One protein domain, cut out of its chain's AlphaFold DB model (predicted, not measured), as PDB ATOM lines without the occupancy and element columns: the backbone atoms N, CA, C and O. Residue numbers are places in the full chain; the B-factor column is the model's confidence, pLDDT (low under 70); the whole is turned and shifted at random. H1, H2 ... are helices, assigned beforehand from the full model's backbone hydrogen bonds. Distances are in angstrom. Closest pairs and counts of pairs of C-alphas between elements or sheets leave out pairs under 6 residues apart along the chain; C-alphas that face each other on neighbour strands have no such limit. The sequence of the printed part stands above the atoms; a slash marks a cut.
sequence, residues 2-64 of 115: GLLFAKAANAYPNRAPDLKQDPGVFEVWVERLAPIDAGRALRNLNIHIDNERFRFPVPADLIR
ATOM      1  N   GLY A   2      -4.770   2.120  82.977       80.94
ATOM      2  CA  GLY A   2      -5.852   3.064  83.343       80.94
ATOM      3  C   GLY A   2      -5.907   3.503  84.821       80.94
ATOM      4  O   GLY A   2      -6.139   4.675  85.100       80.94
ATOM      5  N   LEU A   3      -5.578   2.611  85.765       87.94
ATOM      6  CA  LEU A   3      -5.468   2.935  87.198       87.94
ATOM      7  C   LEU A   3      -4.389   3.992  87.525       87.94
ATOM      8  O   LEU A   3      -4.560   4.756  88.472       87.94
ATOM      9  N   LEU A   4      -3.298   4.062  86.754       91.75
ATOM     10  CA  LEU A   4      -2.247   5.073  86.931       91.75
ATOM     11  C   LEU A   4      -2.735   6.450  86.471       91.75
ATOM     12  O   LEU A   4      -2.557   7.425  87.195       91.75
ATOM     13  N   PHE A   5      -3.407   6.515  85.315       93.25
ATOM     14  CA  PHE A   5      -4.012   7.757  84.827       93.25
ATOM     15  C   PHE A   5      -5.087   8.261  85.799       93.25
ATOM     16  O   PHE A   5      -5.065   9.424  86.185       93.25
ATOM     17  N   ALA A   6      -5.979   7.381  86.270       92.12
ATOM     18  CA  ALA A   6      -7.010   7.737  87.246       92.12
ATOM     19  C   ALA A   6      -6.415   8.254  88.570       92.12
ATOM     20  O   ALA A   6      -6.888   9.249  89.120       92.12
ATOM     21  N   LYS A   7      -5.337   7.628  89.065       94.25
ATOM     22  CA  LYS A   7      -4.612   8.095  90.256       94.25
ATOM     23  C   LYS A   7      -3.951   9.459  90.036       94.25
ATOM     24  O   LYS A   7      -4.015  10.294  90.934       94.25
ATOM     25  N   ALA A   8      -3.360   9.701  88.864       93.50
ATOM     26  CA  ALA A   8      -2.824  11.011  88.502       93.50
ATOM     27  C   ALA A   8      -3.940  12.068  88.425       93.50
ATOM     28  O   ALA A   8      -3.836  13.113  89.059       93.50
ATOM     29  N   ALA A   9      -5.048  11.781  87.735       93.81
ATOM     30  CA  ALA A   9      -6.199  12.679  87.636       93.81
ATOM     31  C   ALA A   9      -6.751  13.080  89.016       93.81
ATOM     32  O   ALA A   9      -6.989  14.258  89.262       93.81
ATOM     33  N   ASN A  10      -6.861  12.124  89.944       93.81
ATOM     34  CA  ASN A  10      -7.319  12.388  91.310       93.81
ATOM     35  C   ASN A  10      -6.313  13.199  92.156       93.81
ATOM     36  O   ASN A  10      -6.719  13.964  93.024       93.81
ATOM     37  N   ALA A  11      -5.004  13.060  91.911       92.56
ATOM     38  CA  ALA A  11      -3.976  13.872  92.574       92.56
ATOM     39  C   ALA A  11      -3.908  15.316  92.033       92.56
ATOM     40  O   ALA A  11      -3.450  16.222  92.729       92.56
ATOM     41  N   TYR A  12      -4.386  15.542  90.806       94.00
ATOM     42  CA  TYR A  12      -4.300  16.816  90.091       94.00
ATOM     43  C   TYR A  12      -5.660  17.238  89.491       94.00
ATOM     44  O   TYR A  12      -5.740  17.478  88.284       94.00
ATOM     45  N   PRO A  13      -6.732  17.389  90.295       88.50
ATOM     46  CA  PRO A  13      -8.101  17.549  89.787       88.50
ATOM     47  C   PRO A  13      -8.290  18.750  88.845       88.50
ATOM     48  O   PRO A  13      -9.064  18.673  87.900       88.50
ATOM     49  N   ASN A  14      -7.530  19.834  89.048       91.62
ATOM     50  CA  ASN A  14      -7.601  21.055  88.231       91.62
ATOM     51  C   ASN A  14      -6.570  21.098  87.082       91.62
ATOM     52  O   ASN A  14      -6.409  22.139  86.451       91.62
ATOM     53  N   ARG A  15      -5.803  20.019  86.860       90.94
ATOM     54  CA  ARG A  15      -4.784  19.918  85.789       90.94
ATOM     55  C   ARG A  15      -4.826  18.598  85.018       90.94
ATOM     56  O   ARG A  15      -3.987  18.386  84.146       90.94
ATOM     57  N   ALA A  16      -5.756  17.708  85.353       90.25
ATOM     58  CA  ALA A  16      -5.978  16.488  84.603       90.25
ATOM     59  C   ALA A  16      -6.475  16.832  83.183       90.25
ATOM     60  O   ALA A  16      -7.325  17.716  83.049       90.25
ATOM     61  N   PRO A  17      -5.982  16.154  82.133       88.81
ATOM     62  CA  PRO A  17      -6.512  16.295  80.779       88.81
ATOM     63  C   PRO A  17      -8.010  15.957  80.729       88.81
ATOM     64  O   PRO A  17      -8.424  14.920  81.256       88.81
ATOM     65  N   ASP A  18      -8.820  16.795  80.075       89.06
ATOM     66  CA  ASP A  18     -10.226  16.468  79.816       89.06
ATOM     67  C   ASP A  18     -10.317  15.457  78.668       89.06
ATOM     68  O   ASP A  18     -10.280  15.815  77.490       89.06
ATOM     69  N   LEU A  19     -10.476  14.181  79.024       87.62
ATOM     70  CA  LEU A  19     -10.592  13.074  78.072       87.62
ATOM     71  C   LEU A  19     -11.819  13.163  77.145       87.62
ATOM     72  O   LEU A  19     -11.902  12.399  76.188       87.62
ATOM     73  N   LYS A  20     -12.777  14.069  77.399       86.81
ATOM     74  CA  LYS A  20     -13.867  14.358  76.449       86.81
ATOM     75  C   LYS A  20     -13.421  15.259  75.299       86.81
ATOM     76  O   LYS A  20     -14.040  15.220  74.241       86.81
ATOM     77  N   GLN A  21     -12.400  16.085  75.525       87.44
ATOM     78  CA  GLN A  21     -11.840  17.007  74.536       87.44
ATOM     79  C   GLN A  21     -10.619  16.397  73.840       87.44
ATOM     80  O   GLN A  21     -10.473  16.555  72.632       87.44
ATOM     81  N   ASP A  22      -9.786  15.665  74.584       85.25
ATOM     82  CA  ASP A  22      -8.622  14.950  74.056       85.25
ATOM     83  C   ASP A  22      -8.553  13.510  74.612       85.25
ATOM     84  O   ASP A  22      -7.882  13.247  75.620       85.25
ATOM     85  N   PRO A  23      -9.263  12.551  73.986       86.56
ATOM     86  CA  PRO A  23      -9.194  11.143  74.375       86.56
ATOM     87  C   PRO A  23      -7.833  10.503  74.050       86.56
ATOM     88  O   PRO A  23      -7.432   9.551  74.726       86.56
ATOM     89  N   GLY A  24      -7.091  11.038  73.070       88.00
ATOM     90  CA  GLY A  24      -5.810  10.487  72.613       88.00
ATOM     91  C   GLY A  24      -4.728  10.507  73.695       88.00
ATOM     92  O   GLY A  24      -3.865   9.631  73.733       88.00
ATOM     93  N   VAL A  25      -4.813  11.431  74.657       89.25
ATOM     94  CA  VAL A  25      -3.915  11.451  75.825       89.25
ATOM     95  C   VAL A  25      -3.991  10.153  76.639       89.25
ATOM     96  O   VAL A  25      -2.963   9.686  77.137       89.25
ATOM     97  N   PHE A  26      -5.171   9.533  76.759       90.31
ATOM     98  CA  PHE A  26      -5.304   8.253  77.458       90.31
ATOM     99  C   PHE A  26      -4.657   7.105  76.673       90.31
ATOM    100  O   PHE A  26      -3.973   6.269  77.264       90.31
ATOM    101  N   GLU A  27      -4.819   7.088  75.349       90.31
ATOM    102  CA  GLU A  27      -4.204   6.094  74.461       90.31
ATOM    103  C   GLU A  27      -2.675   6.174  74.532       90.31
ATOM    104  O   GLU A  27      -2.021   5.173  74.824       90.31
ATOM    105  N   VAL A  28      -2.103   7.382  74.438       89.81
ATOM    106  CA  VAL A  28      -0.659   7.619  74.609       89.81
ATOM    107  C   VAL A  28      -0.162   7.132  75.976       89.81
ATOM    108  O   VAL A  28       0.926   6.561  76.067       89.81
ATOM    109  N   TRP A  29      -0.939   7.307  77.049       91.81
ATOM    110  CA  TRP A  29      -0.613   6.742  78.366       91.81
ATOM    111  C   TRP A  29      -0.638   5.209  78.382       91.81
ATOM    112  O   TRP A  29       0.222   4.597  79.014       91.81
ATOM    113  N   VAL A  30      -1.603   4.574  77.715       90.62
ATOM    114  CA  VAL A  30      -1.682   3.110  77.620       90.62
ATOM    115  C   VAL A  30      -0.504   2.558  76.816       90.62
ATOM    116  O   VAL A  30       0.200   1.687  77.322       90.62
ATOM    117  N   GLU A  31      -0.243   3.096  75.625       91.69
ATOM    118  CA  GLU A  31       0.826   2.649  74.726       91.69
ATOM    119  C   GLU A  31       2.222   2.859  75.319       91.69
ATOM    120  O   GLU A  31       3.031   1.932  75.368       91.69
ATOM    121  N   ARG A  32       2.523   4.072  75.801       91.44
ATOM    122  CA  ARG A  32       3.869   4.419  76.286       91.44
ATOM    123  C   ARG A  32       4.232   3.709  77.583       91.44
ATOM    124  O   ARG A  32       5.415   3.484  77.826       91.44
ATOM    125  N   LEU A  33       3.242   3.361  78.405       90.69
ATOM    126  CA  LEU A  33       3.470   2.634  79.651       90.69
ATOM    127  C   LEU A  33       3.359   1.116  79.490       90.69
ATOM    128  O   LEU A  33       3.887   0.415  80.345       90.69
ATOM    129  N   ALA A  34       2.752   0.592  78.416       90.62
ATOM    130  CA  ALA A  34       2.630  -0.847  78.153       90.62
ATOM    131  C   ALA A  34       3.913  -1.688  78.380       90.62
ATOM    132  O   ALA A  34       3.783  -2.760  78.971       90.62
ATOM    133  N   PRO A  35       5.135  -1.253  77.990       89.56
ATOM    134  CA  PRO A  35       6.360  -2.024  78.239       89.56
ATOM    135  C   PRO A  35       6.932  -1.882  79.666       89.56
ATOM    136  O   PRO A  35       7.971  -2.468  79.964       89.56
ATOM    137  N   ILE A  36       6.314  -1.083  80.541       87.62
ATOM    138  CA  ILE A  36       6.824  -0.760  81.880       87.62
ATOM    139  C   ILE A  36       6.112  -1.603  82.943       87.62
ATOM    140  O   ILE A  36       4.886  -1.693  82.965       87.62
ATOM    141  N   ASP A  37       6.883  -2.161  83.883       88.94
ATOM    142  CA  ASP A  37       6.328  -2.811  85.072       88.94
ATOM    143  C   ASP A  37       5.365  -1.877  85.832       88.94
ATOM    144  O   ASP A  37       5.680  -0.723  86.141       88.94
ATOM    145  N   ALA A  38       4.185  -2.396  86.176       87.44
ATOM    146  CA  ALA A  38       3.137  -1.622  86.826       87.44
ATOM    147  C   ALA A  38       3.531  -1.166  88.243       87.44
ATOM    148  O   ALA A  38       3.164  -0.060  88.649       87.44
ATOM    149  N   GLY A  39       4.293  -1.978  88.989       87.44
ATOM    150  CA  GLY A  39       4.752  -1.631  90.339       87.44
ATOM    151  C   GLY A  39       5.773  -0.490  90.330       87.44
ATOM    152  O   GLY A  39       5.703   0.441  91.135       87.44
ATOM    153  N   ARG A  40       6.690  -0.520  89.366       88.25
ATOM    154  CA  ARG A  40       7.612   0.564  89.039       88.25
ATOM    155  C   ARG A  40       6.874   1.835  88.624       88.25
ATOM    156  O   ARG A  40       7.125   2.879  89.219       88.25
ATOM    157  N   ALA A  41       5.977   1.765  87.642       90.31
ATOM    158  CA  ALA A  41       5.253   2.942  87.159       90.31
ATOM    159  C   ALA A  41       4.413   3.596  88.277       90.31
ATOM    160  O   ALA A  41       4.368   4.822  88.376       90.31
ATOM    161  N   LEU A  42       3.820   2.795  89.173       92.06
ATOM    162  CA  LEU A  42       3.122   3.277  90.368       92.06
ATOM    163  C   LEU A  42       4.058   3.976  91.368       92.06
ATOM    164  O   LEU A  42       3.706   5.029  91.898       92.06
ATOM    165  N   ARG A  43       5.245   3.413  91.624       90.25
ATOM    166  CA  ARG A  43       6.265   4.024  92.492       90.25
ATOM    167  C   ARG A  43       6.742   5.365  91.935       90.25
ATOM    168  O   ARG A  43       6.734   6.348  92.667       90.25
ATOM    169  N   ASN A  44       7.075   5.418  90.649       91.19
ATOM    170  CA  ASN A  44       7.485   6.649  89.973       91.19
ATOM    171  C   ASN A  44       6.368   7.710  89.996       91.19
ATOM    172  O   ASN A  44       6.639   8.877  90.263       91.19
ATOM    173  N   LEU A  45       5.104   7.305  89.812       92.81
ATOM    174  CA  LEU A  45       3.950   8.198  89.943       92.81
ATOM    175  C   LEU A  45       3.786   8.763  91.365       92.81
ATOM    176  O   LEU A  45       3.461   9.937  91.505       92.81
ATOM    177  N   ASN A  46       4.009   7.967  92.417       92.56
ATOM    178  CA  ASN A  46       3.986   8.478  93.796       92.56
ATOM    179  C   ASN A  46       5.095   9.521  94.015       92.56
ATOM    180  O   ASN A  46       4.802  10.622  94.462       92.56
ATOM    181  N   ILE A  47       6.330   9.216  93.598       91.00
ATOM    182  CA  ILE A  47       7.478  10.135  93.697       91.00
ATOM    183  C   ILE A  47       7.200  11.453  92.954       91.00
ATOM    184  O   ILE A  47       7.534  12.524  93.459       91.00
ATOM    185  N   HIS A  48       6.554  11.396  91.785       92.31
ATOM    186  CA  HIS A  48       6.108  12.592  91.063       92.31
ATOM    187  C   HIS A  48       5.059  13.387  91.858       92.31
ATOM    188  O   HIS A  48       5.193  14.598  91.991       92.31
ATOM    189  N   ILE A  49       4.044  12.726  92.425       91.88
ATOM    190  CA  ILE A  49       2.993  13.381  93.229       91.88
ATOM    191  C   ILE A  49       3.576  14.088  94.463       91.88
ATOM    192  O   ILE A  49       3.170  15.210  94.776       91.88
ATOM    193  N   ASP A  50       4.539  13.459  95.137       89.62
ATOM    194  CA  ASP A  50       5.144  13.990  96.360       89.62
ATOM    195  C   ASP A  50       6.019  15.231  96.084       89.62
ATOM    196  O   ASP A  50       5.982  16.200  96.851       89.62
ATOM    197  N   ASN A  51       6.761  15.232  94.967       87.00
ATOM    198  CA  ASN A  51       7.729  16.280  94.622       87.00
ATOM    199  C   ASN A  51       7.174  17.385  93.695       87.00
ATOM    200  O   ASN A  51       7.528  18.554  93.848       87.00
ATOM    201  N   GLU A  52       6.282  17.066  92.753       85.50
ATOM    202  CA  GLU A  52       5.803  17.977  91.699       85.50
ATOM    203  C   GLU A  52       4.310  18.331  91.841       85.50
ATOM    204  O   GLU A  52       3.465  18.024  90.999       85.50
ATOM    205  N   ARG A  53       3.960  19.080  92.893       83.94
ATOM    206  CA  ARG A  53       2.567  19.505  93.183       83.94
ATOM    207  C   ARG A  53       1.896  20.368  92.102       83.94
ATOM    208  O   ARG A  53       0.675  20.555  92.121       83.94
ATOM    209  N   PHE A  54       2.668  20.939  91.179       87.12
ATOM    210  CA  PHE A  54       2.190  21.938  90.217       87.12
ATOM    211  C   PHE A  54       2.041  21.425  88.778       87.12
ATOM    212  O   PHE A  54       1.397  22.105  87.980       87.12
ATOM    213  N   ARG A  55       2.542  20.225  88.452       91.62
ATOM    214  CA  ARG A  55       2.565  19.687  87.083       91.62
ATOM    215  C   ARG A  55       1.881  18.322  87.005       91.62
ATOM    216  O   ARG A  55       2.216  17.418  87.764       91.62
ATOM    217  N   PHE A  56       0.953  18.165  86.059       93.38
ATOM    218  CA  PHE A  56       0.403  16.848  85.733       93.38
ATOM    219  C   PHE A  56       1.507  15.973  85.106       93.38
ATOM    220  O   PHE A  56       2.212  16.465  84.220       93.38
ATOM    221  N   PRO A  57       1.692  14.715  85.540       92.62
ATOM    222  CA  PRO A  57       2.723  13.848  84.980       92.62
ATOM    223  C   PRO A  57       2.452  13.530  83.505       92.62
ATOM    224  O   PRO A  57       1.310  13.379  83.077       92.62
ATOM    225  N   VAL A  58       3.515  13.350  82.732       92.50
ATOM    226  CA  VAL A  58       3.479  12.740  81.397       92.50
ATOM    227  C   VAL A  58       4.056  11.321  81.466       92.50
ATOM    228  O   VAL A  58       4.809  11.015  82.393       92.50
ATOM    229  N   PRO A  59       3.780  10.424  80.497       91.00
ATOM    230  CA  PRO A  59       4.290   9.050  80.547       91.00
ATOM    231  C   PRO A  59       5.815   8.955  80.698       91.00
ATOM    232  O   PRO A  59       6.308   8.034  81.342       91.00
ATOM    233  N   ALA A  60       6.561   9.931  80.167       89.00
ATOM    234  CA  ALA A  60       8.012  10.015  80.322       89.00
ATOM    235  C   ALA A  60       8.462  10.106  81.792       89.00
ATOM    236  O   ALA A  60       9.467   9.490  82.138       89.00
ATOM    237  N   ASP A  61       7.711  10.794  82.660       89.19
ATOM    238  CA  ASP A  61       8.014  10.862  84.094       89.19
ATOM    239  C   ASP A  61       7.899   9.467  84.727       89.19
ATOM    240  O   ASP A  61       8.790   9.018  85.440       89.19
ATOM    241  N   LEU A  62       6.851   8.707  84.390       90.12
ATOM    242  CA  LEU A  62       6.653   7.355  84.921       90.12
ATOM    243  C   LEU A  62       7.667   6.342  84.350       90.12
ATOM    244  O   LEU A  62       8.021   5.380  85.033       90.12
ATOM    245  N   ILE A  63       8.166   6.559  83.126       89.00
ATOM    246  CA  ILE A  63       9.183   5.714  82.477       89.00
ATOM    247  C   ILE A  63      10.579   5.933  83.073       89.00
ATOM    248  O   ILE A  63      11.358   4.983  83.111       89.00
ATOM    249  N   ARG A  64      10.918   7.137  83.549       75.94
ATOM    250  CA  ARG A  64      12.280   7.511  83.978       75.94
ATOM    251  C   ARG A  64      12.908   6.555  85.004       75.94
ATOM    252  O   ARG A  64      12.267   6.132  85.965       75.94
TER     253      ARG A  64
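What this domain is: This is residues 2 to 64 of the 115 residues of an uncharacterized protein of Paenibacillus algorifonticola (UniProt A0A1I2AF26). Look for two helices side by side, H3 and H1, running the same way, with a third helix, H2, set steeply past the ends where both begin, and a short one, H4, tucked into the corner between H2 and H3. A long loop links H1 to H2, and residues 19 to 24, of which 24 belongs to H2, stick out from the body. The printed part has 63 residues with four named helices, in the order H1, H2, H3, H4, and no named strand; its class is all helix. It is compact, with a radius of gyration of the C-alphas of 10.9 A, and its C-alphas span 29 by 25 by 16 A.

Where its parts are: Start with the longest helix, H3, residues 38 to 51: find C-alpha 38 at (3.137, -1.622, 86.826), and from there the helix runs 20.1 A to C-alpha 51 at (7.729, 16.280, 94.622). H1, residues 2 to 11, is 14.3 A long and begins at C-alpha 2, at (-5.852, 3.064, 83.343). H2, residues 24 to 33, measures 14.0 A. Last comes H4, residues 59 to 63, which is 6.2 A long and ends at C-alpha 63, at (9.183, 5.714, 82.477).

How they stand to each other: Begin at H3 and look toward H1: the two touch, and their closest C-alphas, those of Leu 4 and Leu 42, are 6.6 A apart. They run the same way at a shallow tilt of 12 degrees. H3 also touches H4, where the closest C-alphas, those of Ala 41 and Leu 62, are 5.1 A apart. Move on to H2, which touches H4 with the C-alphas of Trp 29 and Pro 59 closest, at 5.8 A. H2 touches H1 as well, with the C-alphas of Gly 2 and Val 30 closest, at 7.1 A; these two helices run opposite ways at a steep tilt of 66 degrees. H2 and H3 are close but not clearly touching, the C-alphas of Leu 33 and Ala 41 being closest at 7.7 A, and their lines stand at a steep tilt of 64 degrees. H1 and H4 are apart. Along the backbones of H1, H2, H3 and H4, every O i to N i+4 pair is within hydrogen-bond range.

The domain as a whole: The two C-alphas farthest apart are those of Gln 21 and Gly 39, 29.5 A from each other. The link from H1 to H2, residues 12 to 23, is long; the link from H2 to H3 is tight, and the one from H3 to H4 is short. The printed part has no cut. Its mean pLDDT is 89.8, and no printed residue is under 70.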